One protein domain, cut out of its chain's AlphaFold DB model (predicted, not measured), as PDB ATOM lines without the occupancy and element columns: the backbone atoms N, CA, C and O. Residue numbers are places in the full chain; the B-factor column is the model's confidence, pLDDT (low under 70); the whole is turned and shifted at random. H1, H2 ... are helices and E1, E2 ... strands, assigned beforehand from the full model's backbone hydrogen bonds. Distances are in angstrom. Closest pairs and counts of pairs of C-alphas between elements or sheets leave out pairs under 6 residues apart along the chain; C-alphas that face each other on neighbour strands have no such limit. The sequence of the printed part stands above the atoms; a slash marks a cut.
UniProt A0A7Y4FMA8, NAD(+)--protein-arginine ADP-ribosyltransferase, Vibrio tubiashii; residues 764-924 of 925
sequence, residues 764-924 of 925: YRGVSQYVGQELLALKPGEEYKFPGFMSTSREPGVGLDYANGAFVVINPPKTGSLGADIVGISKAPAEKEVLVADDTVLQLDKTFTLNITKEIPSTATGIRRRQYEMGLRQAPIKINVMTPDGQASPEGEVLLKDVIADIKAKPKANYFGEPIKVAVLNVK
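AT A GLANCE: This is residues 764 to 924 of the 925 residues of the protein "NAD(+)--protein-arginine ADP-ribosyltransferase" of Vibrio tubiashii (UniProt A0A7Y4FMA8). A strongly twisted sheet of six strands, E1, E2, E4, E6, E7 and E8, has H1 on one face and H4 on the other, with H5 on the same face as H4 but beside the strands; H2 covers E1, and a small second sheet, E3 and E5, brings E3 beside E1. Beyond E6 and E7, residues 855 to 876 make an arm that holds H3, far from the rest. The 161 printed residues include five named helices and eight named strands, in the order E1 H1 E2 E3 H2 E4 E5 E6 H3 E7 H4 H5 E8, and the class is mixed, helices and strands. The large sheet is branched and mixed, the small one antiparallel. The whole is compact, with a radius of gyration of the C-alphas of 17.4 A, and spans 58 by 39 by 29 A.

HOW THE PARTS SIT: E6, residues 841 to 854, bends by 61 degrees at residue 845. On one side of E6 lie E2, residues 783 to 785, with N 784 and O 842 2.8 A apart, and E7, residues 877 to 882, with N 851 and O 880 2.9 A apart; both are antiparallel to it. On its other side is antiparallel E8, residues 916 to 923, with N 848 and O 918 2.9 A apart. E8 is parallel to E4, residues 806 to 811, with N 809 and O 919 at 2.9 A; E4 is antiparallel to E1, residues 764 to 767, with N 765 and O 808 at 3.0 A. H1, residues 769 to 777, is on this sheet; the C-alphas of Gly 772 and Ala 806 are its closest to E4, 4.6 A apart. On the opposite face, H4, residues 890 to 895, has a height of 8.3 A and is only just over E6, with 3 of its 6 C-alphas. H5, residues 897 to 905, is on the same face as H4, over none of the strands. H2, residues 796 to 799, is over E1 and touches H5, the closest C-alphas being those of Pro 796 and Val 899, 5.4 A. E3, residues 790 to 793, pairs antiparallel with E5, residues 833 to 836, with N 790 and O 836 at 2.9 A. H3, residues 862 to 869, is not on the large sheet. Every O i to N i+4 pair is within hydrogen-bond range in H1, H3, H4 and H5; H2 is too short for one.

IN THESE COORDINATES: E1 begins at C-alpha 764 (193.804, 149.396, 126.385), and E8, 22.4 A long, ends at C-alpha 923 (197.670, 153.302, 114.376). E6 measures 37.8 A, E4 and E7 16.0 A each.

THE WHOLE: The farthest C-alphas, of Asp 839 and Gly 862, are 57.7 A apart. The printed part has no cut. The link from E4 to E5 is long. Among residues under pLDDT 70 are 824 to 828.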
ATOM      1  N   TYR A 764     193.687 148.552 125.202       92.50
ATOM      2  CA  TYR A 764     193.804 149.396 126.385       92.50
ATOM      3  C   TYR A 764     195.125 149.139 127.116       92.50
ATOM      4  O   TYR A 764     195.506 147.987 127.338       92.50
ATOM      5  N   ARG A 765     195.819 150.203 127.536       88.44
ATOM      6  CA  ARG A 765     197.058 150.118 128.328       88.44
ATOM      7  C   ARG A 765     197.155 151.246 129.353       88.44
ATOM      8  O   ARG A 765     196.847 152.394 129.051       88.44
ATOM      9  N   GLY A 766     197.653 150.934 130.544       81.88
ATOM     10  CA  GLY A 766     198.135 151.929 131.499       81.88
ATOM     11  C   GLY A 766     199.618 152.228 131.276       81.88
ATOM     12  O   GLY A 766     200.398 151.313 131.009       81.88
ATOM     13  N   VAL A 767     200.016 153.501 131.351       72.56
ATOM     14  CA  VAL A 767     201.423 153.924 131.191       72.56
ATOM     15  C   VAL A 767     201.963 154.636 132.433       72.56
ATOM     16  O   VAL A 767     201.201 155.110 133.279       72.56
ATOM     17  N   SER A 768     203.294 154.707 132.536       68.19
ATOM     18  CA  SER A 768     204.030 155.397 133.605       68.19
ATOM     19  C   SER A 768     203.798 156.915 133.589       68.19
ATOM     20  O   SER A 768     203.325 157.478 132.598       68.19
ATOM     21  N   GLN A 769     204.141 157.606 134.683       67.94
ATOM     22  CA  GLN A 769     203.951 159.062 134.793       67.94
ATOM     23  C   GLN A 769     204.735 159.862 133.748       67.94
ATOM     24  O   GLN A 769     204.238 160.895 133.306       67.94
ATOM     25  N   TYR A 770     205.903 159.380 133.317       66.88
ATOM     26  CA  TYR A 770     206.691 160.025 132.265       66.88
ATOM     27  C   TYR A 770     206.055 159.858 130.879       66.88
ATOM     28  O   TYR A 770     205.720 160.851 130.240       66.88
ATOM     29  N   VAL A 771     205.799 158.618 130.447       71.88
ATOM     30  CA  VAL A 771     205.186 158.331 129.134       71.88
ATOM     31  C   VAL A 771     203.790 158.961 129.036       71.88
ATOM     32  O   VAL A 771     203.406 159.489 127.997       71.88
ATOM     33  N   GLY A 772     203.045 158.999 130.147       77.56
ATOM     34  CA  GLY A 772     201.794 159.749 130.242       77.56
ATOM     35  C   GLY A 772     201.969 161.265 130.093       77.56
ATOM     36  O   GLY A 772     201.121 161.903 129.481       77.56
ATOM     37  N   GLN A 773     203.049 161.863 130.605       77.81
ATOM     38  CA  GLN A 773     203.337 163.290 130.398       77.81
ATOM     39  C   GLN A 773     203.710 163.601 128.946       77.81
ATOM     40  O   GLN A 773     203.212 164.589 128.414       77.81
ATOM     41  N   GLU A 774     204.511 162.758 128.286       81.44
ATOM     42  CA  GLU A 774     204.839 162.928 126.865       81.44
ATOM     43  C   GLU A 774     203.596 162.827 125.977       81.44
ATOM     44  O   GLU A 774     203.276 163.770 125.252       81.44
ATOM     45  N   LEU A 775     202.844 161.724 126.081       84.25
ATOM     46  CA  LEU A 775     201.644 161.474 125.272       84.25
ATOM     47  C   LEU A 775     200.569 162.560 125.430       84.25
ATOM     48  O   LEU A 775     199.806 162.804 124.499       84.25
ATOM     49  N   LEU A 776     200.501 163.210 126.596       85.12
ATOM     50  CA  LEU A 776     199.566 164.305 126.872       85.12
ATOM     51  C   LEU A 776     200.128 165.700 126.531       85.12
ATOM     52  O   LEU A 776     199.365 166.667 126.548       85.12
ATOM     53  N   ALA A 777     201.425 165.818 126.228       86.12
ATOM     54  CA  ALA A 777     202.065 167.043 125.737       86.12
ATOM     55  C   ALA A 777     202.091 167.135 124.197       86.12
ATOM     56  O   ALA A 777     202.223 168.234 123.648       86.12
ATOM     57  N   LEU A 778     201.947 166.000 123.504       87.31
ATOM     58  CA  LEU A 778     201.726 165.932 122.058       87.31
ATOM     59  C   LEU A 778     200.434 166.660 121.644       87.31
ATOM     60  O   LEU A 778     199.450 166.725 122.384       87.31
ATOM     61  N   LYS A 779     200.418 167.179 120.415       90.12
ATOM     62  CA  LYS A 779     199.225 167.752 119.772       90.12
ATOM     63  C   LYS A 779     198.503 166.693 118.931       90.12
ATOM     64  O   LYS A 779     199.157 165.792 118.407       90.12
ATOM     65  N   PRO A 780     197.181 166.822 118.721       91.75
ATOM     66  CA  PRO A 780     196.457 166.043 117.719       91.75
ATOM     67  C   PRO A 780     197.179 166.045 116.365       91.75
ATOM     68  O   PRO A 780     197.476 167.108 115.816       91.75
ATOM     69  N   GLY A 781     197.469 164.856 115.841       89.00
ATOM     70  CA  GLY A 781     198.232 164.645 114.611       89.00
ATOM     71  C   GLY A 781     199.742 164.440 114.792       89.00
ATOM     72  O   GLY A 781     200.392 164.038 113.828       89.00
ATOM     73  N   GLU A 782     200.315 164.663 115.979       92.38
ATOM     74  CA  GLU A 782     201.728 164.356 116.249       92.38
ATOM     75  C   GLU A 782     201.931 162.849 116.501       92.38
ATOM     76  O   GLU A 782     201.043 162.149 116.998       92.38
ATOM     77  N   GLU A 783     203.092 162.341 116.086       92.31
ATOM     78  CA  GLU A 783     203.421 160.911 116.089       92.31
ATOM     79  C   GLU A 783     204.211 160.521 117.344       92.31
ATOM     80  O   GLU A 783     205.093 161.255 117.791       92.31
ATOM     81  N   TYR A 784     203.917 159.339 117.880       87.31
ATOM     82  CA  TYR A 784     204.641 158.704 118.975       87.31
ATOM     83  C   TYR A 784     205.027 157.279 118.588       87.31
ATOM     84  O   TYR A 784     204.257 156.549 117.957       87.31
ATOM     85  N   LYS A 785     206.215 156.866 119.019       85.88
ATOM     86  CA  LYS A 785     206.696 155.497 118.898       85.88
ATOM     87  C   LYS A 785     207.190 155.051 120.269       85.88
ATOM     88  O   LYS A 785     207.980 155.752 120.891       85.88
ATOM     89  N   PHE A 786     206.733 153.890 120.728       79.12
ATOM     90  CA  PHE A 786     207.240 153.294 121.960       79.12
ATOM     91  C   PHE A 786     208.620 152.646 121.702       79.12
ATOM     92  O   PHE A 786     208.798 152.023 120.654       79.12
ATOM     93  N   PRO A 787     209.589 152.738 122.636       67.56
ATOM     94  CA  PRO A 787     210.952 152.202 122.452       67.56
ATOM     95  C   PRO A 787     211.044 150.657 122.468       67.56
ATOM     96  O   PRO A 787     212.110 150.070 122.261       67.56
ATOM     97  N   GLY A 788     209.927 149.971 122.722       79.06
ATOM     98  CA  GLY A 788     209.840 148.518 122.832       79.06
ATOM     99  C   GLY A 788     208.446 147.990 122.499       79.06
ATOM    100  O   GLY A 788     207.535 148.750 122.170       79.06
ATOM    101  N   PHE A 789     208.290 146.673 122.591       83.38
ATOM    102  CA  PHE A 789     207.026 145.978 122.358       83.38
ATOM    103  C   PHE A 789     206.013 146.337 123.444       83.38
ATOM    104  O   PHE A 789     206.358 146.470 124.621       83.38
ATOM    105  N   MET A 790     204.744 146.454 123.069       82.75
ATOM    106  CA  MET A 790     203.703 146.921 123.974       82.75
ATOM    107  C   MET A 790     202.684 145.819 124.270       82.75
ATOM    108  O   MET A 790     201.871 145.465 123.418       82.75
ATOM    109  N   SER A 791     202.681 145.334 125.514       83.19
ATOM    110  CA  SER A 791     201.553 144.566 126.056       83.19
ATOM    111  C   SER A 791     200.327 145.477 126.185       83.19
ATOM    112  O   SER A 791     200.408 146.551 126.796       83.19
ATOM    113  N   THR A 792     199.197 145.072 125.616       87.94
ATOM    114  CA  THR A 792     197.904 145.765 125.715       87.94
ATOM    115  C   THR A 792     196.807 144.761 126.064       87.94
ATOM    116  O   THR A 792     196.989 143.562 125.885       87.94
ATOM    117  N   SER A 793     195.660 145.219 126.561       89.06
ATOM    118  CA  SER A 793     194.521 144.355 126.894       89.06
ATOM    119  C   SER A 793     193.284 144.717 126.078       89.06
ATOM    120  O   SER A 793     193.054 145.884 125.775       89.06
ATOM    121  N   ARG A 794     192.427 143.731 125.790       89.56
ATOM    122  CA  ARG A 794     191.056 143.961 125.293       89.56
ATOM    123  C   ARG A 794     190.044 144.302 126.400       89.56
ATOM    124  O   ARG A 794     188.902 144.629 126.094       89.56
ATOM    125  N   GLU A 795     190.427 144.241 127.677       88.81
ATOM    126  CA  GLU A 795     189.590 144.637 128.820       88.81
ATOM    127  C   GLU A 795     190.015 146.027 129.343       88.81
ATOM    128  O   GLU A 795     191.130 146.167 129.861       88.81
ATOM    129  N   PRO A 796     189.141 147.056 129.308       89.56
ATOM    130  CA  PRO A 796     189.467 148.387 129.827       89.56
ATOM    131  C   PRO A 796     189.968 148.368 131.276       89.56
ATOM    132  O   PRO A 796     190.979 148.994 131.590       89.56
ATOM    133  N   GLY A 797     189.311 147.604 132.152       83.12
ATOM    134  CA  GLY A 797     189.650 147.480 133.569       83.12
ATOM    135  C   GLY A 797     190.997 146.823 133.879       83.12
ATOM    136  O   GLY A 797     191.450 146.965 135.011       83.12
ATOM    137  N   VAL A 798     191.630 146.139 132.917       81.38
ATOM    138  CA  VAL A 798     193.015 145.643 133.038       81.38
ATOM    139  C   VAL A 798     193.983 146.773 132.693       81.38
ATOM    140  O   VAL A 798     194.863 147.094 133.484       81.38
ATOM    141  N   GLY A 799     193.762 147.471 131.572       78.94
ATOM    142  CA  GLY A 799     194.551 148.657 131.222       78.94
ATOM    143  C   GLY A 799     194.478 149.769 132.283       78.94
ATOM    144  O   GLY A 799     195.465 150.463 132.513       78.94
ATOM    145  N   LEU A 800     193.339 149.915 132.968       78.44
ATOM    146  CA  LEU A 800     193.155 150.875 134.063       78.44
ATOM    147  C   LEU A 800     193.909 150.505 135.351       78.44
ATOM    148  O   LEU A 800     194.248 151.410 136.109       78.44
ATOM    149  N   ASP A 801     194.188 149.225 135.618       72.75
ATOM    150  CA  ASP A 801     194.916 148.821 136.833       72.75
ATOM    151  C   ASP A 801     196.400 149.209 136.779       72.75
ATOM    152  O   ASP A 801     196.988 149.536 137.807       72.75
ATOM    153  N   TYR A 802     196.979 149.262 135.577       68.69
ATOM    154  CA  TYR A 802     198.368 149.671 135.340       68.69
ATOM    155  C   TYR A 802     198.529 151.178 135.028       68.69
ATOM    156  O   TYR A 802     199.611 151.626 134.642       68.69
ATOM    157  N   ALA A 803     197.467 151.985 135.143       70.69
ATOM    158  CA  ALA A 803     197.477 153.398 134.753       70.69
ATOM    159  C   ALA A 803     198.002 154.321 135.875       70.69
ATOM    160  O   ALA A 803     197.232 154.840 136.679       70.69
ATOM    161  N   ASN A 804     199.320 154.557 135.904       67.56
ATOM    162  CA  ASN A 804     199.982 155.446 136.878       67.56
ATOM    163  C   ASN A 804     200.121 156.904 136.366       67.56
ATOM    164  O   ASN A 804     200.051 157.854 137.139       67.56
ATOM    165  N   GLY A 805     200.300 157.105 135.055       71.31
ATOM    166  CA  GLY A 805     200.433 158.429 134.423       71.31
ATOM    167  C   GLY A 805     199.273 158.828 133.522       71.31
ATOM    168  O   GLY A 805     198.745 159.938 133.619       71.31
ATOM    169  N   ALA A 806     198.892 157.912 132.635       82.19
ATOM    170  CA  ALA A 806     197.747 158.034 131.746       82.19
ATOM    171  C   ALA A 806     197.179 156.645 131.426       82.19
ATOM    172  O   ALA A 806     197.877 155.629 131.513       82.19
ATOM    173  N   PHE A 807     195.914 156.623 131.026       90.56
ATOM    174  CA  PHE A 807     195.274 155.492 130.370       90.56
ATOM    175  C   PHE A 807     195.289 155.724 128.854       90.56
ATOM    176  O   PHE A 807     194.979 156.818 128.381       90.56
ATOM    177  N   VAL A 808     195.669 154.711 128.089       92.25
ATOM    178  CA  VAL A 808     195.829 154.781 126.636       92.25
ATOM    179  C   VAL A 808     194.804 153.864 125.981       92.25
ATOM    180  O   VAL A 808     194.730 152.679 126.305       92.25
ATOM    181  N   VAL A 809     194.033 154.423 125.050       95.62
ATOM    182  CA  VAL A 809     193.173 153.683 124.119       95.62
ATOM    183  C   VAL A 809     193.860 153.700 122.761       95.62
ATOM    184  O   VAL A 809     194.172 154.780 122.257       95.62
ATOM    185  N   ILE A 810     194.101 152.533 122.169       94.94
ATOM    186  CA  ILE A 810     194.715 152.406 120.846       94.94
ATOM    187  C   ILE A 810     193.680 151.817 119.893       94.94
ATOM    188  O   ILE A 810     193.253 150.673 120.052       94.94
ATOM    189  N   ASN A 811     193.284 152.611 118.904       93.31
ATOM    190  CA  ASN A 811     192.389 152.182 117.841       93.31
ATOM    191  C   ASN A 811     193.182 151.425 116.758       93.31
ATOM    192  O   ASN A 811     194.261 151.887 116.363       93.31
ATOM    193  N   PRO A 812     192.654 150.304 116.237       90.25
ATOM    194  CA  PRO A 812     193.292 149.529 115.175       90.25
ATOM    195  C   PRO A 812     193.364 150.308 113.846       90.25
ATOM    196  O   PRO A 812     192.632 151.287 113.652       90.25
ATOM    197  N   PRO A 813     194.227 149.888 112.902       88.81
ATOM    198  CA  PRO A 813     194.292 150.501 111.578       88.81
ATOM    199  C   PRO A 813     192.974 150.315 110.808       88.81
ATOM    200  O   PRO A 813     192.245 149.344 110.997       88.81
ATOM    201  N   LYS A 814     192.684 151.227 109.869       83.62
ATOM    202  CA  LYS A 814     191.453 151.202 109.042       83.62
ATOM    203  C   LYS A 814     191.320 149.961 108.146       83.62
ATOM    204  O   LYS A 814     190.236 149.688 107.638       83.62
ATOM    205  N   THR A 815     192.425 149.259 107.917       79.44
ATOM    206  CA  THR A 815     192.545 148.037 107.119       79.44
ATOM    207  C   THR A 815     193.637 147.171 107.735       79.44
ATOM    208  O   THR A 815     194.704 147.693 108.053       79.44
ATOM    209  N   GLY A 816     193.395 145.866 107.871       81.94
ATOM    210  CA  GLY A 816     194.278 144.962 108.612       81.94
ATOM    211  C   GLY A 816     193.824 144.793 110.063       81.94
ATOM    212  O   GLY A 816     192.634 144.893 110.357       81.94
ATOM    213  N   SER A 817     194.768 144.513 110.959       85.62
ATOM    214  CA  SER A 817     194.512 144.279 112.384       85.62
ATOM    215  C   SER A 817     195.686 144.771 113.235       85.62
ATOM    216  O   SER A 817     196.771 145.009 112.705       85.62
ATOM    217  N   LEU A 818     195.461 144.975 114.532       88.69
ATOM    218  CA  LEU A 818     196.450 145.474 115.484       88.69
ATOM    219  C   LEU A 818     197.040 144.331 116.318       88.69
ATOM    220  O   LEU A 818     196.313 143.652 117.046       88.69
ATOM    221  N   GLY A 819     198.367 144.190 116.256       87.94
ATOM    222  CA  GLY A 819     199.143 143.289 117.106       87.94
ATOM    223  C   GLY A 819     198.794 141.809 116.930       87.94
ATOM    224  O   GLY A 819     198.215 141.412 115.925       87.94
ATOM    225  N   ALA A 820     199.138 141.008 117.936       87.12
ATOM    226  CA  ALA A 820     198.866 139.575 118.004       87.12
ATOM    227  C   ALA A 820     198.136 139.211 119.307       87.12
ATOM    228  O   ALA A 820     198.604 139.551 120.395       87.12
ATOM    229  N   ASP A 821     197.013 138.495 119.217       84.44
ATOM    230  CA  ASP A 821     196.351 137.860 120.360       84.44
ATOM    231  C   ASP A 821     197.193 136.683 120.869       84.44
ATOM    232  O   ASP A 821     197.271 135.623 120.244       84.44
ATOM    233  N   ILE A 822     197.819 136.874 122.030       76.12
ATOM    234  CA  ILE A 822     198.701 135.883 122.654       76.12
ATOM    235  C   ILE A 822     198.057 135.183 123.859       76.12
ATOM    236  O   ILE A 822     198.734 134.468 124.597       76.12
ATOM    237  N   VAL A 823     196.733 135.289 124.045       74.50
ATOM    238  CA  VAL A 823     196.004 134.626 125.149       74.50
ATOM    239  C   VAL A 823     196.210 133.109 125.172       74.50
ATOM    240  O   VAL A 823     196.271 132.518 126.247       74.50
ATOM    241  N   GLY A 824     196.381 132.468 124.012       64.81
ATOM    242  CA  GLY A 824     196.650 131.026 123.916       64.81
ATOM    243  C   GLY A 824     198.033 130.576 124.422       64.81
ATOM    244  O   GLY A 824     198.279 129.370 124.505       64.81
ATOM    245  N   ILE A 825     198.937 131.515 124.734       61.94
ATOM    246  CA  ILE A 825     200.319 131.250 125.177       61.94
ATOM    247  C   ILE A 825     200.791 132.114 126.365       61.94
ATOM    248  O   ILE A 825     201.834 131.808 126.949       61.94
ATOM    249  N   SER A 826     200.064 133.178 126.726       64.56
ATOM    250  CA  SER A 826     200.392 134.058 127.855       64.56
ATOM    251  C   SER A 826     200.207 133.350 129.200       64.56
ATOM    252  O   SER A 826     199.333 132.498 129.367       64.56
ATOM    253  N   LYS A 827     201.027 133.723 130.192       61.47
ATOM    254  CA  LYS A 827     200.890 133.250 131.583       61.47
ATOM    255  C   LYS A 827     199.648 133.821 132.275       61.47
ATOM    256  O   LYS A 827     199.180 133.223 133.241       61.47
ATOM    257  N   ALA A 828     199.120 134.942 131.784       65.62
ATOM    258  CA  ALA A 828     197.961 135.635 132.338       65.62
ATOM    259  C   ALA A 828     196.804 135.711 131.314       65.62
ATOM    260  O   ALA A 828     196.366 136.798 130.946       65.62
ATOM    261  N   PRO A 829     196.242 134.575 130.846       70.44
ATOM    262  CA  PRO A 829     195.226 134.573 129.783       70.44
ATOM    263  C   PRO A 829     193.945 135.349 130.150       70.44
ATOM    264  O   PRO A 829     193.215 135.803 129.270       70.44
ATOM    265  N   ALA A 830     193.685 135.549 131.448       75.88
ATOM    266  CA  ALA A 830     192.589 136.376 131.951       75.88
ATOM    267  C   ALA A 830     192.737 137.877 131.617       75.88
ATOM    268  O   ALA A 830     191.729 138.577 131.546       75.88
ATOM    269  N   GLU A 831     193.957 138.363 131.368       80.38
ATOM    270  CA  GLU A 831     194.240 139.758 130.998       80.38
ATOM    271  C   GLU A 831     193.908 140.062 129.528       80.38
ATOM    272  O   GLU A 831     193.939 141.220 129.117       80.38
ATOM    273  N   LYS A 832     193.542 139.046 128.734       84.31
ATOM    274  CA  LYS A 832     193.181 139.152 127.308       84.31
ATOM    275  C   LYS A 832     194.217 139.895 126.451       84.31
ATOM    276  O   LYS A 832     193.845 140.695 125.586       84.31
ATOM    277  N   GLU A 833     195.486 139.606 126.724       84.62
ATOM    278  CA  GLU A 833     196.665 140.271 126.171       84.62
ATOM    279  C   GLU A 833     196.712 140.260 124.630       84.62
ATOM    280  O   GLU A 833     196.560 139.218 123.989       84.62
ATOM    281  N   VAL A 834     196.959 141.437 124.053       88.12
ATOM    282  CA  VAL A 834     197.313 141.659 122.649       88.12
ATOM    283  C   VAL A 834     198.675 142.348 122.617       88.12
ATOM    284  O   VAL A 834     198.858 143.419 123.206       88.12
ATOM    285  N   LEU A 835     199.635 141.732 121.933       88.00
ATOM    286  CA  LEU A 835     201.006 142.216 121.824       88.00
ATOM    287  C   LEU A 835     201.178 143.079 120.572       88.00
ATOM    288  O   LEU A 835     201.004 142.600 119.454       88.00
ATOM    289  N   VAL A 836     201.536 144.348 120.756       89.12
ATOM    290  CA  VAL A 836     201.779 145.313 119.674       89.12
ATOM    291  C   VAL A 836     203.288 145.462 119.435       89.12
ATOM    292  O   VAL A 836     204.071 145.561 120.383       89.12
ATOM    293  N   ALA A 837     203.696 145.453 118.164       89.06
ATOM    294  CA  ALA A 837     205.098 145.400 117.753       89.06
ATOM    295  C   ALA A 837     205.864 146.720 117.976       89.06
ATOM    296  O   ALA A 837     205.289 147.809 117.901       89.06
ATOM    297  N   ASP A 838     207.175 146.618 118.221       84.88
ATOM    298  CA  ASP A 838     208.085 147.728 118.561       84.88
ATOM    299  C   ASP A 838     208.441 148.667 117.390       84.88
ATOM    300  O   ASP A 838     209.252 149.582 117.537       84.88
ATOM    301  N   ASP A 839     207.867 148.446 116.212       88.75
ATOM    302  CA  ASP A 839     207.914 149.305 115.031       88.75
ATOM    303  C   ASP A 839     206.611 150.099 114.813       88.75
ATOM    304  O   ASP A 839     206.611 151.049 114.030       88.75
ATOM    305  N   THR A 840     205.538 149.775 115.545       89.75
ATOM    306  CA  THR A 840     204.215 150.406 115.408       89.75
ATOM    307  C   THR A 840     204.280 151.912 115.676       89.75
ATOM    308  O   THR A 840     204.549 152.348 116.798       89.75
ATOM    309  N   VAL A 841     203.972 152.717 114.656       91.00
ATOM    310  CA  VAL A 841     203.838 154.172 114.790       91.00
ATOM    311  C   VAL A 841     202.397 154.523 115.145       91.00
ATOM    312  O   VAL A 841     201.449 154.134 114.457       91.00
ATOM    313  N   LEU A 842     202.235 155.284 116.222       92.31
ATOM    314  CA  LEU A 842     200.950 155.753 116.719       92.31
ATOM    315  C   LEU A 842     200.837 157.263 116.504       92.31
ATOM    316  O   LEU A 842     201.820 157.990 116.607       92.31
ATOM    317  N   GLN A 843     199.635 157.748 116.224       94.69
ATOM    318  CA  GLN A 843     199.337 159.172 116.104       94.69
ATOM    319  C   GLN A 843     198.344 159.570 117.194       94.69
ATOM    320  O   GLN A 843     197.336 158.882 117.387       94.69
ATOM    321  N   LEU A 844     198.598 160.676 117.900       94.94
ATOM    322  CA  LEU A 844     197.629 161.198 118.860       94.94
ATOM    323  C   LEU A 844     196.396 161.722 118.118       94.94
ATOM    324  O   LEU A 844     196.506 162.621 117.286       94.94
ATOM    325  N   ASP A 845     195.220 161.200 118.458       94.25
ATOM    326  CA  ASP A 845     193.940 161.751 118.014       94.25
ATOM    327  C   ASP A 845     193.485 162.823 119.011       94.25
ATOM    328  O   ASP A 845     193.462 164.016 118.704       94.25
ATOM    329  N   LYS A 846     193.167 162.405 120.245       94.00
ATOM    330  CA  LYS A 846     192.553 163.258 121.277       94.00
ATOM    331  C   LYS A 846     193.012 162.879 122.676       94.00
ATOM    332  O   LYS A 846     193.357 161.732 122.949       94.00
ATOM    333  N   THR A 847     192.945 163.848 123.581       95.25
ATOM    334  CA  THR A 847     193.166 163.653 125.016       95.25
ATOM    335  C   THR A 847     191.924 164.056 125.801       95.25
ATOM    336  O   THR A 847     191.215 164.998 125.441       95.25
ATOM    337  N   PHE A 848     191.640 163.323 126.875       95.00
ATOM    338  CA  PHE A 848     190.468 163.522 127.725       95.00
ATOM    339  C   PHE A 848     190.823 163.381 129.208       95.00
ATOM    340  O   PHE A 848     191.857 162.824 129.575       95.00
ATOM    341  N   THR A 849     189.929 163.850 130.074       93.44
ATOM    342  CA  THR A 849     189.980 163.644 131.526       93.44
ATOM    343  C   THR A 849     188.676 163.003 131.998       93.44
ATOM    344  O   THR A 849     187.596 163.533 131.735       93.44
ATOM    345  N   LEU A 850     188.763 161.877 132.709       92.19
ATOM    346  CA  LEU A 850     187.631 161.182 133.323       92.19
ATOM    347  C   LEU A 850     187.501 161.578 134.800       92.19
ATOM    348  O   LEU A 850     188.283 161.148 135.648       92.19
ATOM    349  N   ASN A 851     186.472 162.366 135.115       90.19
ATOM    350  CA  ASN A 851     186.112 162.724 136.488       90.19
ATOM    351  C   ASN A 851     185.081 161.735 137.044       90.19
ATOM    352  O   ASN A 851     183.889 161.841 136.739       90.19
ATOM    353  N   ILE A 852     185.543 160.787 137.864       88.88
ATOM    354  CA  ILE A 852     184.753 159.680 138.422       88.88
ATOM    355  C   ILE A 852     184.348 160.009 139.867       88.88
ATOM    356  O   ILE A 852     185.185 160.272 140.728       88.88
ATOM    357  N   THR A 853     183.045 159.993 140.153       85.69
ATOM    358  CA  THR A 853     182.480 160.423 141.444       85.69
ATOM    359  C   THR A 853     181.369 159.489 141.930       85.69
ATOM    360  O   THR A 853     180.611 158.930 141.135       85.69
ATOM    361  N   LYS A 854     181.260 159.319 143.255       83.31
ATOM    362  CA  LYS A 854     180.182 158.561 143.915       83.31
ATOM    363  C   LYS A 854     179.018 159.508 144.216       83.31
ATOM    364  O   LYS A 854     179.100 160.319 145.136       83.31
ATOM    365  N   GLU A 855     177.937 159.420 143.450       77.81
ATOM    366  CA  GLU A 855     176.768 160.295 143.584       77.81
ATOM    367  C   GLU A 855     175.731 159.644 144.514       77.81
ATOM    368  O   GLU A 855     174.889 158.850 144.094       77.81
ATOM    369  N   ILE A 856     175.794 159.966 145.812       75.94
ATOM    370  CA  ILE A 856     174.754 159.561 146.771       75.94
ATOM    371  C   ILE A 856     173.445 160.267 146.374       75.94
ATOM    372  O   ILE A 856     173.419 161.501 146.368       75.94
ATOM    373  N   PRO A 857     172.347 159.542 146.074       75.25
ATOM    374  CA  PRO A 857     171.116 160.167 145.601       75.25
ATOM    375  C   PRO A 857     170.587 161.205 146.595       75.25
ATOM    376  O   PRO A 857     170.425 160.911 147.780       75.25
ATOM    377  N   SER A 858     170.236 162.399 146.115       70.62
ATOM    378  CA  SER A 858     169.646 163.464 146.945       70.62
ATOM    379  C   SER A 858     168.319 163.051 147.604       70.62
ATOM    380  O   SER A 858     167.946 163.585 148.646       70.62
ATOM    381  N   THR A 859     167.645 162.047 147.038       75.75
ATOM    382  CA  THR A 859     166.429 161.399 147.553       75.75
ATOM    383  C   THR A 859     166.695 160.277 148.574       75.75
ATOM    384  O   THR A 859     165.751 159.639 149.049       75.75
ATOM    385  N   ALA A 860     167.953 159.998 148.934       75.00
ATOM    386  CA  ALA A 860     168.297 158.969 149.911       75.00
ATOM    387  C   ALA A 860     167.899 159.388 151.339       75.00
ATOM    388  O   ALA A 860     168.505 160.271 151.948       75.00
ATOM    389  N   THR A 861     166.899 158.703 151.900       77.88
ATOM    390  CA  THR A 861     166.504 158.839 153.312       77.88
ATOM    391  C   THR A 861     167.677 158.535 154.250       77.88
ATOM    392  O   THR A 861     168.544 157.736 153.908       77.88
ATOM    393  N   GLY A 862     167.706 159.122 155.454       76.88
ATOM    394  CA  GLY A 862     168.887 159.100 156.336       76.88
ATOM    395  C   GLY A 862     169.501 157.716 156.616       76.88
ATOM    396  O   GLY A 862     170.719 157.599 156.690       76.88
ATOM    397  N   ILE A 863     168.688 156.652 156.689       79.31
ATOM    398  CA  ILE A 863     169.187 155.269 156.821       79.31
ATOM    399  C   ILE A 863     169.875 154.803 155.528       79.31
ATOM    400  O   ILE A 863     170.981 154.275 155.587       79.31
ATOM    401  N   ARG A 864     169.267 155.034 154.354       77.44
ATOM    402  CA  ARG A 864     169.892 154.716 153.058       77.44
ATOM    403  C   ARG A 864     171.151 155.549 152.829       77.44
ATOM    404  O   ARG A 864     172.127 155.022 152.318       77.44
ATOM    405  N   ARG A 865     171.141 156.822 153.238       77.81
ATOM    406  CA  ARG A 865     172.297 157.720 153.148       77.81
ATOM    407  C   ARG A 865     173.480 157.176 153.953       77.81
ATOM    408  O   ARG A 865     174.524 156.930 153.363       77.81
ATOM    409  N   ARG A 866     173.256 156.815 155.226       72.88
ATOM    410  CA  ARG A 866     174.257 156.122 156.054       72.88
ATOM    411  C   ARG A 866     174.712 154.788 155.462       72.88
ATOM    412  O   ARG A 866     175.885 154.467 155.560       72.88
ATOM    413  N   GLN A 867     173.831 154.020 154.816       77.06
ATOM    414  CA  GLN A 867     174.237 152.785 154.127       77.06
ATOM    415  C   GLN A 867     175.196 153.046 152.953       77.06
ATOM    416  O   GLN A 867     176.109 152.253 152.755       77.06
ATOM    417  N   TYR A 868     175.029 154.143 152.206       76.19
ATOM    418  CA  TYR A 868     176.003 154.560 151.189       76.19
ATOM    419  C   TYR A 868     177.308 155.079 151.826       76.19
ATOM    420  O   TYR A 868     178.392 154.696 151.399       76.19
ATOM    421  N   GLU A 869     177.207 155.910 152.868       71.31
ATOM    422  CA  GLU A 869     178.348 156.517 153.579       71.31
ATOM    423  C   GLU A 869     179.216 155.467 154.307       71.31
ATOM    424  O   GLU A 869     180.433 155.599 154.345       71.31
ATOM    425  N   MET A 870     178.613 154.391 154.826       68.06
ATOM    426  CA  MET A 870     179.293 153.261 155.483       68.06
ATOM    427  C   MET A 870     179.710 152.134 154.515       68.06
ATOM    428  O   MET A 870     180.061 151.047 154.966       68.06
ATOM    429  N   GLY A 871     179.583 152.313 153.195       66.75
ATOM    430  CA  GLY A 871     179.917 151.279 152.199       66.75
ATOM    431  C   GLY A 871     178.973 150.064 152.144       66.75
ATOM    432  O   GLY A 871     179.080 149.252 151.229       66.75
ATOM    433  N   LEU A 872     177.989 149.967 153.048       68.38
ATOM    434  CA  LEU A 872     176.962 148.912 153.109       68.38
ATOM    435  C   LEU A 872     176.024 148.876 151.883       68.38
ATOM    436  O   LEU A 872     175.168 147.996 151.772       68.38
ATOM    437  N   ARG A 873     176.136 149.854 150.979       73.44
ATOM    438  CA  ARG A 873     175.419 149.928 149.706       73.44
ATOM    439  C   ARG A 873     176.279 150.670 148.682       73.44
ATOM    440  O   ARG A 873     176.697 151.793 148.942       73.44
ATOM    441  N   GLN A 874     176.493 150.085 147.503       70.19
ATOM    442  CA  GLN A 874     177.218 150.756 146.416       70.19
ATOM    443  C   GLN A 874     176.466 152.012 145.949       70.19
ATOM    444  O   GLN A 874     175.304 151.930 145.543       70.19
ATOM    445  N   ALA A 875     177.122 153.170 146.021       75.19
ATOM    446  CA  ALA A 875     176.597 154.428 145.496       75.19
ATOM    447  C   ALA A 875     176.660 154.447 143.954       75.19
ATOM    448  O   ALA A 875     177.638 153.948 143.396       75.19
ATOM    449  N   PRO A 876     175.664 155.037 143.263       79.25
ATOM    450  CA  PRO A 876     175.740 155.311 141.830       79.25
ATOM    451  C   PRO A 876     177.027 156.045 141.440       79.25
ATOM    452  O   PRO A 876     177.501 156.918 142.169       79.25
ATOM    453  N   ILE A 877     177.575 155.702 140.274       85.19
ATOM    454  CA  ILE A 877     178.833 156.267 139.781       85.19
ATOM    455  C   ILE A 877     178.546 157.204 138.619       85.19
ATOM    456  O   ILE A 877     178.034 156.800 137.570       85.19
ATOM    457  N   LYS A 878     178.928 158.462 138.813       86.31
ATOM    458  CA  LYS A 878     178.881 159.510 137.806       86.31
ATOM    459  C   LYS A 878     180.284 159.719 137.258       86.31
ATOM    460  O   LYS A 878     181.207 160.033 138.007       86.31
ATOM    461  N   ILE A 879     180.418 159.531 135.951       90.06
ATOM    462  CA  ILE A 879     181.645 159.772 135.196       90.06
ATOM    463  C   ILE A 879     181.339 160.944 134.275       90.06
ATOM    464  O   ILE A 879     180.374 160.866 133.519       90.06
ATOM    465  N   ASN A 880     182.129 162.011 134.360       91.00
ATOM    466  CA  ASN A 880     182.053 163.144 133.442       91.00
ATOM    467  C   ASN A 880     183.316 163.107 132.575       91.00
ATOM    468  O   ASN A 880     184.420 163.104 133.129       91.00
ATOM    469  N   VAL A 881     183.167 163.066 131.250       94.88
ATOM    470  CA  VAL A 881     184.306 163.144 130.321       94.88
ATOM    471  C   VAL A 881     184.556 164.605 129.977       94.88
ATOM    472  O   VAL A 881     183.625 165.323 129.609       94.88
ATOM    473  N   MET A 882     185.803 165.051 130.088       93.44
ATOM    474  CA  MET A 882     186.199 166.425 129.786       93.44
ATOM    475  C   MET A 882     187.339 166.482 128.770       93.44
ATOM    476  O   MET A 882     188.161 165.569 128.703       93.44
ATOM    477  N   THR A 883     187.423 167.578 128.025       88.56
ATOM    478  CA  THR A 883     188.635 167.996 127.306       88.56
ATOM    479  C   THR A 883     189.709 168.517 128.283       88.56
ATOM    480  O   THR A 883     189.401 168.775 129.452       88.56
ATOM    481  N   PRO A 884     190.977 168.690 127.854       79.62
ATOM    482  CA  PRO A 884     192.065 169.150 128.731       79.62
ATOM    483  C   PRO A 884     191.872 170.557 129.320       79.62
ATOM    484  O   PRO A 884     192.422 170.856 130.375       79.62
ATOM    485  N   ASP A 885     191.076 171.410 128.673       81.88
ATOM    486  CA  ASP A 885     190.685 172.740 129.157       81.88
ATOM    487  C   ASP A 885     189.459 172.720 130.098       81.88
ATOM    488  O   ASP A 885     188.993 173.769 130.541       81.88
ATOM    489  N   GLY A 886     188.947 171.532 130.441       83.94
ATOM    490  CA  GLY A 886     187.903 171.339 131.453       83.94
ATOM    491  C   GLY A 886     186.461 171.448 130.951       83.94
ATOM    492  O   GLY A 886     185.540 171.434 131.768       83.94
ATOM    493  N   GLN A 887     186.230 171.540 129.639       89.38
ATOM    494  CA  GLN A 887     184.878 171.514 129.070       89.38
ATOM    495  C   GLN A 887     184.348 170.076 128.980       89.38
ATOM    496  O   GLN A 887     185.103 169.142 128.720       89.38
ATOM    497  N   ALA A 888     183.043 169.875 129.180       90.44
ATOM    498  CA  ALA A 888     182.424 168.556 129.028       90.44
ATOM    499  C   ALA A 888     182.455 168.099 127.557       90.44
ATOM    500  O   ALA A 888     182.163 168.892 126.661       90.44
ATOM    501  N   SER A 889     182.774 166.825 127.306       93.19
ATOM    502  CA  SER A 889     182.961 166.280 125.954       93.19
ATOM    503  C   SER A 889     181.978 165.145 125.629       93.19
ATOM    504  O   SER A 889     182.267 163.980 125.911       93.19
ATOM    505  N   PRO A 890     180.841 165.446 124.966       90.88
ATOM    506  CA  PRO A 890     179.924 164.424 124.453       90.88
ATOM    507  C   PRO A 890     180.570 163.492 123.417       90.88
ATOM    508  O   PRO A 890     180.159 162.348 123.270       90.88
ATOM    509  N   GLU A 891     181.598 163.962 122.702       90.44
ATOM    510  CA  GLU A 891     182.385 163.121 121.796       90.44
ATOM    511  C   GLU A 891     183.242 162.114 122.580       90.44
ATOM    512  O   GLU A 891     183.248 160.926 122.259       90.44
ATOM    513  N   GLY A 892     183.900 162.560 123.655       89.44
ATOM    514  CA  GLY A 892     184.636 161.682 124.565       89.44
ATOM    515  C   GLY A 892     183.741 160.643 125.253       89.44
ATOM    516  O   GLY A 892     184.169 159.508 125.443       89.44
ATOM    517  N   GLU A 893     182.483 160.976 125.563       90.94
ATOM    518  CA  GLU A 893     181.490 160.012 126.073       90.94
ATOM    519  C   GLU A 893     181.151 158.899 125.065       90.94
ATOM    520  O   GLU A 893     180.892 157.768 125.477       90.94
ATOM    521  N   VAL A 894     181.188 159.188 123.759       91.88
ATOM    522  CA  VAL A 894     180.973 158.192 122.695       91.88
ATOM    523  C   VAL A 894     182.232 157.359 122.443       91.88
ATOM    524  O   VAL A 894     182.135 156.137 122.329       91.88
ATOM    525  N   LEU A 895     183.410 157.991 122.388       89.56
ATOM    526  CA  LEU A 895     184.689 157.306 122.161       89.56
ATOM    527  C   LEU A 895     185.075 156.383 123.326       89.56
ATOM    528  O   LEU A 895     185.594 155.295 123.103       89.56
ATOM    529  N   LEU A 896     184.792 156.786 124.568       93.38
ATOM    530  CA  LEU A 896     185.146 156.031 125.776       93.38
ATOM    531  C   LEU A 896     183.974 155.202 126.331       93.38
ATOM    532  O   LEU A 896     184.023 154.775 127.485       93.38
ATOM    533  N   LYS A 897     182.921 154.959 125.535       92.75
ATOM    534  CA  LYS A 897     181.664 154.304 125.961       92.75
ATOM    535  C   LYS A 897     181.885 152.985 126.729       92.75
ATOM    536  O   LYS A 897     181.237 152.762 127.752       92.75
ATOM    537  N   ASP A 898     182.822 152.146 126.279       88.44
ATOM    538  CA  ASP A 898     183.055 150.804 126.831       88.44
ATOM    539  C   ASP A 898     183.924 150.862 128.094       88.44
ATOM    540  O   ASP A 898     183.660 150.162 129.070       88.44
ATOM    541  N   VAL A 899     184.876 151.799 128.139       91.62
ATOM    542  CA  VAL A 899     185.650 152.154 129.342       91.62
ATOM    543  C   VAL A 899     184.711 152.677 130.439       91.62
ATOM    544  O   VAL A 899     184.772 152.255 131.593       91.62
ATOM    545  N   ILE A 900     183.774 153.555 130.066       92.19
ATOM    546  CA  ILE A 900     182.729 154.110 130.938       92.19
ATOM    547  C   ILE A 900     181.777 153.015 131.440       92.19
ATOM    548  O   ILE A 900     181.308 153.098 132.580       92.19
ATOM    549  N   ALA A 901     181.473 152.008 130.617       90.94
ATOM    550  CA  ALA A 901     180.661 150.862 131.011       90.94
ATOM    551  C   ALA A 901     181.407 149.955 132.005       90.94
ATOM    552  O   ALA A 901     180.842 149.608 133.044       90.94
ATOM    553  N   ASP A 902     182.677 149.638 131.741       89.38
ATOM    554  CA  ASP A 902     183.479 148.758 132.595       89.38
ATOM    555  C   ASP A 902     183.733 149.368 133.981       89.38
ATOM    556  O   ASP A 902     183.480 148.715 134.991       89.38
ATOM    557  N   ILE A 903     184.090 150.658 134.058       87.88
ATOM    558  CA  ILE A 903     184.248 151.387 135.334       87.88
ATOM    559  C   ILE A 903     182.951 151.358 136.163       87.88
ATOM    560  O   ILE A 903     182.999 151.256 137.391       87.88
ATOM    561  N   LYS A 904     181.778 151.440 135.517       87.50
ATOM    562  CA  LYS A 904     180.471 151.370 136.196       87.50
ATOM    563  C   LYS A 904     180.109 149.951 136.645       87.50
ATOM    564  O   LYS A 904     179.385 149.816 137.630       87.50
ATOM    565  N   ALA A 905     180.592 148.918 135.954       85.56
ATOM    566  CA  ALA A 905     180.339 147.514 136.275       85.56
ATOM    567  C   ALA A 905     181.321 146.940 137.317       85.56
ATOM    568  O   ALA A 905     180.913 146.165 138.182       85.56
ATOM    569  N   LYS A 906     182.599 147.335 137.254       83.75
ATOM    570  CA  LYS A 906     183.719 146.821 138.061       83.75
ATOM    571  C   LYS A 906     184.448 147.948 138.839       83.75
ATOM    572  O   LYS A 906     185.658 148.109 138.681       83.75
ATOM    573  N   PRO A 907     183.771 148.768 139.666       78.12
ATOM    574  CA  PRO A 907     184.397 149.942 140.279       78.12
ATOM    575  C   PRO A 907     185.413 149.600 141.377       78.12
ATOM    576  O   PRO A 907     185.061 148.997 142.393       78.12
ATOM    577  N   LYS A 908     186.655 150.064 141.209       77.44
ATOM    578  CA  LYS A 908     187.775 149.866 142.146       77.44
ATOM    579  C   LYS A 908     188.086 151.145 142.934       77.44
ATOM    580  O   LYS A 908     187.663 152.236 142.561       77.44
ATOM    581  N   ALA A 909     188.783 151.021 144.066       71.56
ATOM    582  CA  ALA A 909     189.025 152.143 144.982       71.56
ATOM    583  C   ALA A 909     189.927 153.238 144.378       71.56
ATOM    584  O   ALA A 909     189.635 154.421 144.539       71.56
ATOM    585  N   ASN A 910     190.952 152.834 143.624       69.25
ATOM    586  CA  ASN A 910     191.886 153.691 142.885       69.25
ATOM    587  C   ASN A 910     191.229 154.543 141.782       69.25
ATOM    588  O   ASN A 910     191.821 155.527 141.354       69.25
ATOM    589  N   TYR A 911     190.004 154.226 141.344       77.81
ATOM    590  CA  TYR A 911     189.277 155.028 140.350       77.81
ATOM    591  C   TYR A 911     188.659 156.318 140.929       77.81
ATOM    592  O   TYR A 911     187.997 157.051 140.200       77.81
ATOM    593  N   PHE A 912     188.807 156.595 142.232       75.88
ATOM    594  CA  PHE A 912     188.200 157.753 142.898       75.88
ATOM    595  C   PHE A 912     189.260 158.598 143.616       75.88
ATOM    596  O   PHE A 912     189.966 158.094 144.483       75.88
ATOM    597  N   GLY A 913     189.308 159.901 143.329       72.69
ATOM    598  CA  GLY A 913     190.208 160.848 143.996       72.69
ATOM    599  C   GLY A 913     190.834 161.817 143.001       72.69
ATOM    600  O   GLY A 913     190.350 162.938 142.854       72.69
ATOM    601  N   GLU A 914     191.877 161.372 142.300       78.69
ATOM    602  CA  GLU A 914     192.471 162.117 141.183       78.69
ATOM    603  C   GLU A 914     191.753 161.787 139.846       78.69
ATOM    604  O   GLU A 914     191.236 160.676 139.684       78.69
ATOM    605  N   PRO A 915     191.678 162.723 138.877       85.19
ATOM    606  CA  PRO A 915     191.071 162.464 137.568       85.19
ATOM    607  C   PRO A 915     191.934 161.548 136.688       85.19
ATOM    608  O   PRO A 915     193.128 161.804 136.514       85.19
ATOM    609  N   ILE A 916     191.332 160.539 136.048       88.44
ATOM    610  CA  ILE A 916     192.068 159.657 135.127       88.44
ATOM    611  C   ILE A 916     192.267 160.385 133.793       88.44
ATOM    612  O   ILE A 916     191.303 160.708 133.095       88.44
ATOM    613  N   LYS A 917     193.525 160.644 133.432       92.44
ATOM    614  CA  LYS A 917     193.905 161.248 132.147       92.44
ATOM    615  C   LYS A 917     193.931 160.175 131.063       92.44
ATOM    616  O   LYS A 917     194.461 159.088 131.292       92.44
ATOM    617  N   VAL A 918     193.385 160.481 129.890       94.31
ATOM    618  CA  VAL A 918     193.240 159.540 128.775       94.31
ATOM    619  C   VAL A 918     193.887 160.100 127.513       94.31
ATOM    620  O   VAL A 918     193.628 161.248 127.152       94.31
ATOM    621  N   ALA A 919     194.669 159.277 126.818       94.81
ATOM    622  CA  ALA A 919     195.128 159.523 125.453       94.81
ATOM    623  C   ALA A 919     194.477 158.508 124.499       94.81
ATOM    624  O   ALA A 919     194.489 157.306 124.764       94.81
ATOM    625  N   VAL A 920     193.902 158.991 123.397       96.00
ATOM    626  CA  VAL A 920     193.355 158.167 122.313       96.00
ATOM    627  C   VAL A 920     194.317 158.239 121.136       96.00
ATOM    628  O   VAL A 920     194.556 159.318 120.587       96.00
ATOM    629  N   LEU A 921     194.882 157.091 120.776       95.06
ATOM    630  CA  LEU A 921     195.874 156.930 119.722       95.06
ATOM    631  C   LEU A 921     195.275 156.141 118.555       95.06
ATOM    632  O   LEU A 921     194.569 155.156 118.761       95.06
ATOM    633  N   ASN A 922     195.608 156.537 117.331       94.12
ATOM    634  CA  ASN A 922     195.307 155.775 116.123       94.12
ATOM    635  C   ASN A 922     196.602 155.156 115.582       94.12
ATOM    636  O   ASN A 922     197.634 155.829 115.540       94.12
ATOM    637  N   VAL A 923     196.557 153.900 115.132       90.81
ATOM    638  CA  VAL A 923     197.670 153.302 114.376       90.81
ATOM    639  C   VAL A 923     197.820 154.029 113.039       90.81
ATOM    640  O   VAL A 923     196.845 154.183 112.296       90.81
ATOM    641  N   LYS A 924     199.038 154.483 112.729       83.75
ATOM    642  CA  LYS A 924     199.354 155.123 111.450       83.75
ATOM    643  C   LYS A 924     199.446 154.058 110.351       83.75
ATOM    644  O   LYS A 924     200.257 153.143 110.448       83.75
TER     645      LYS A 924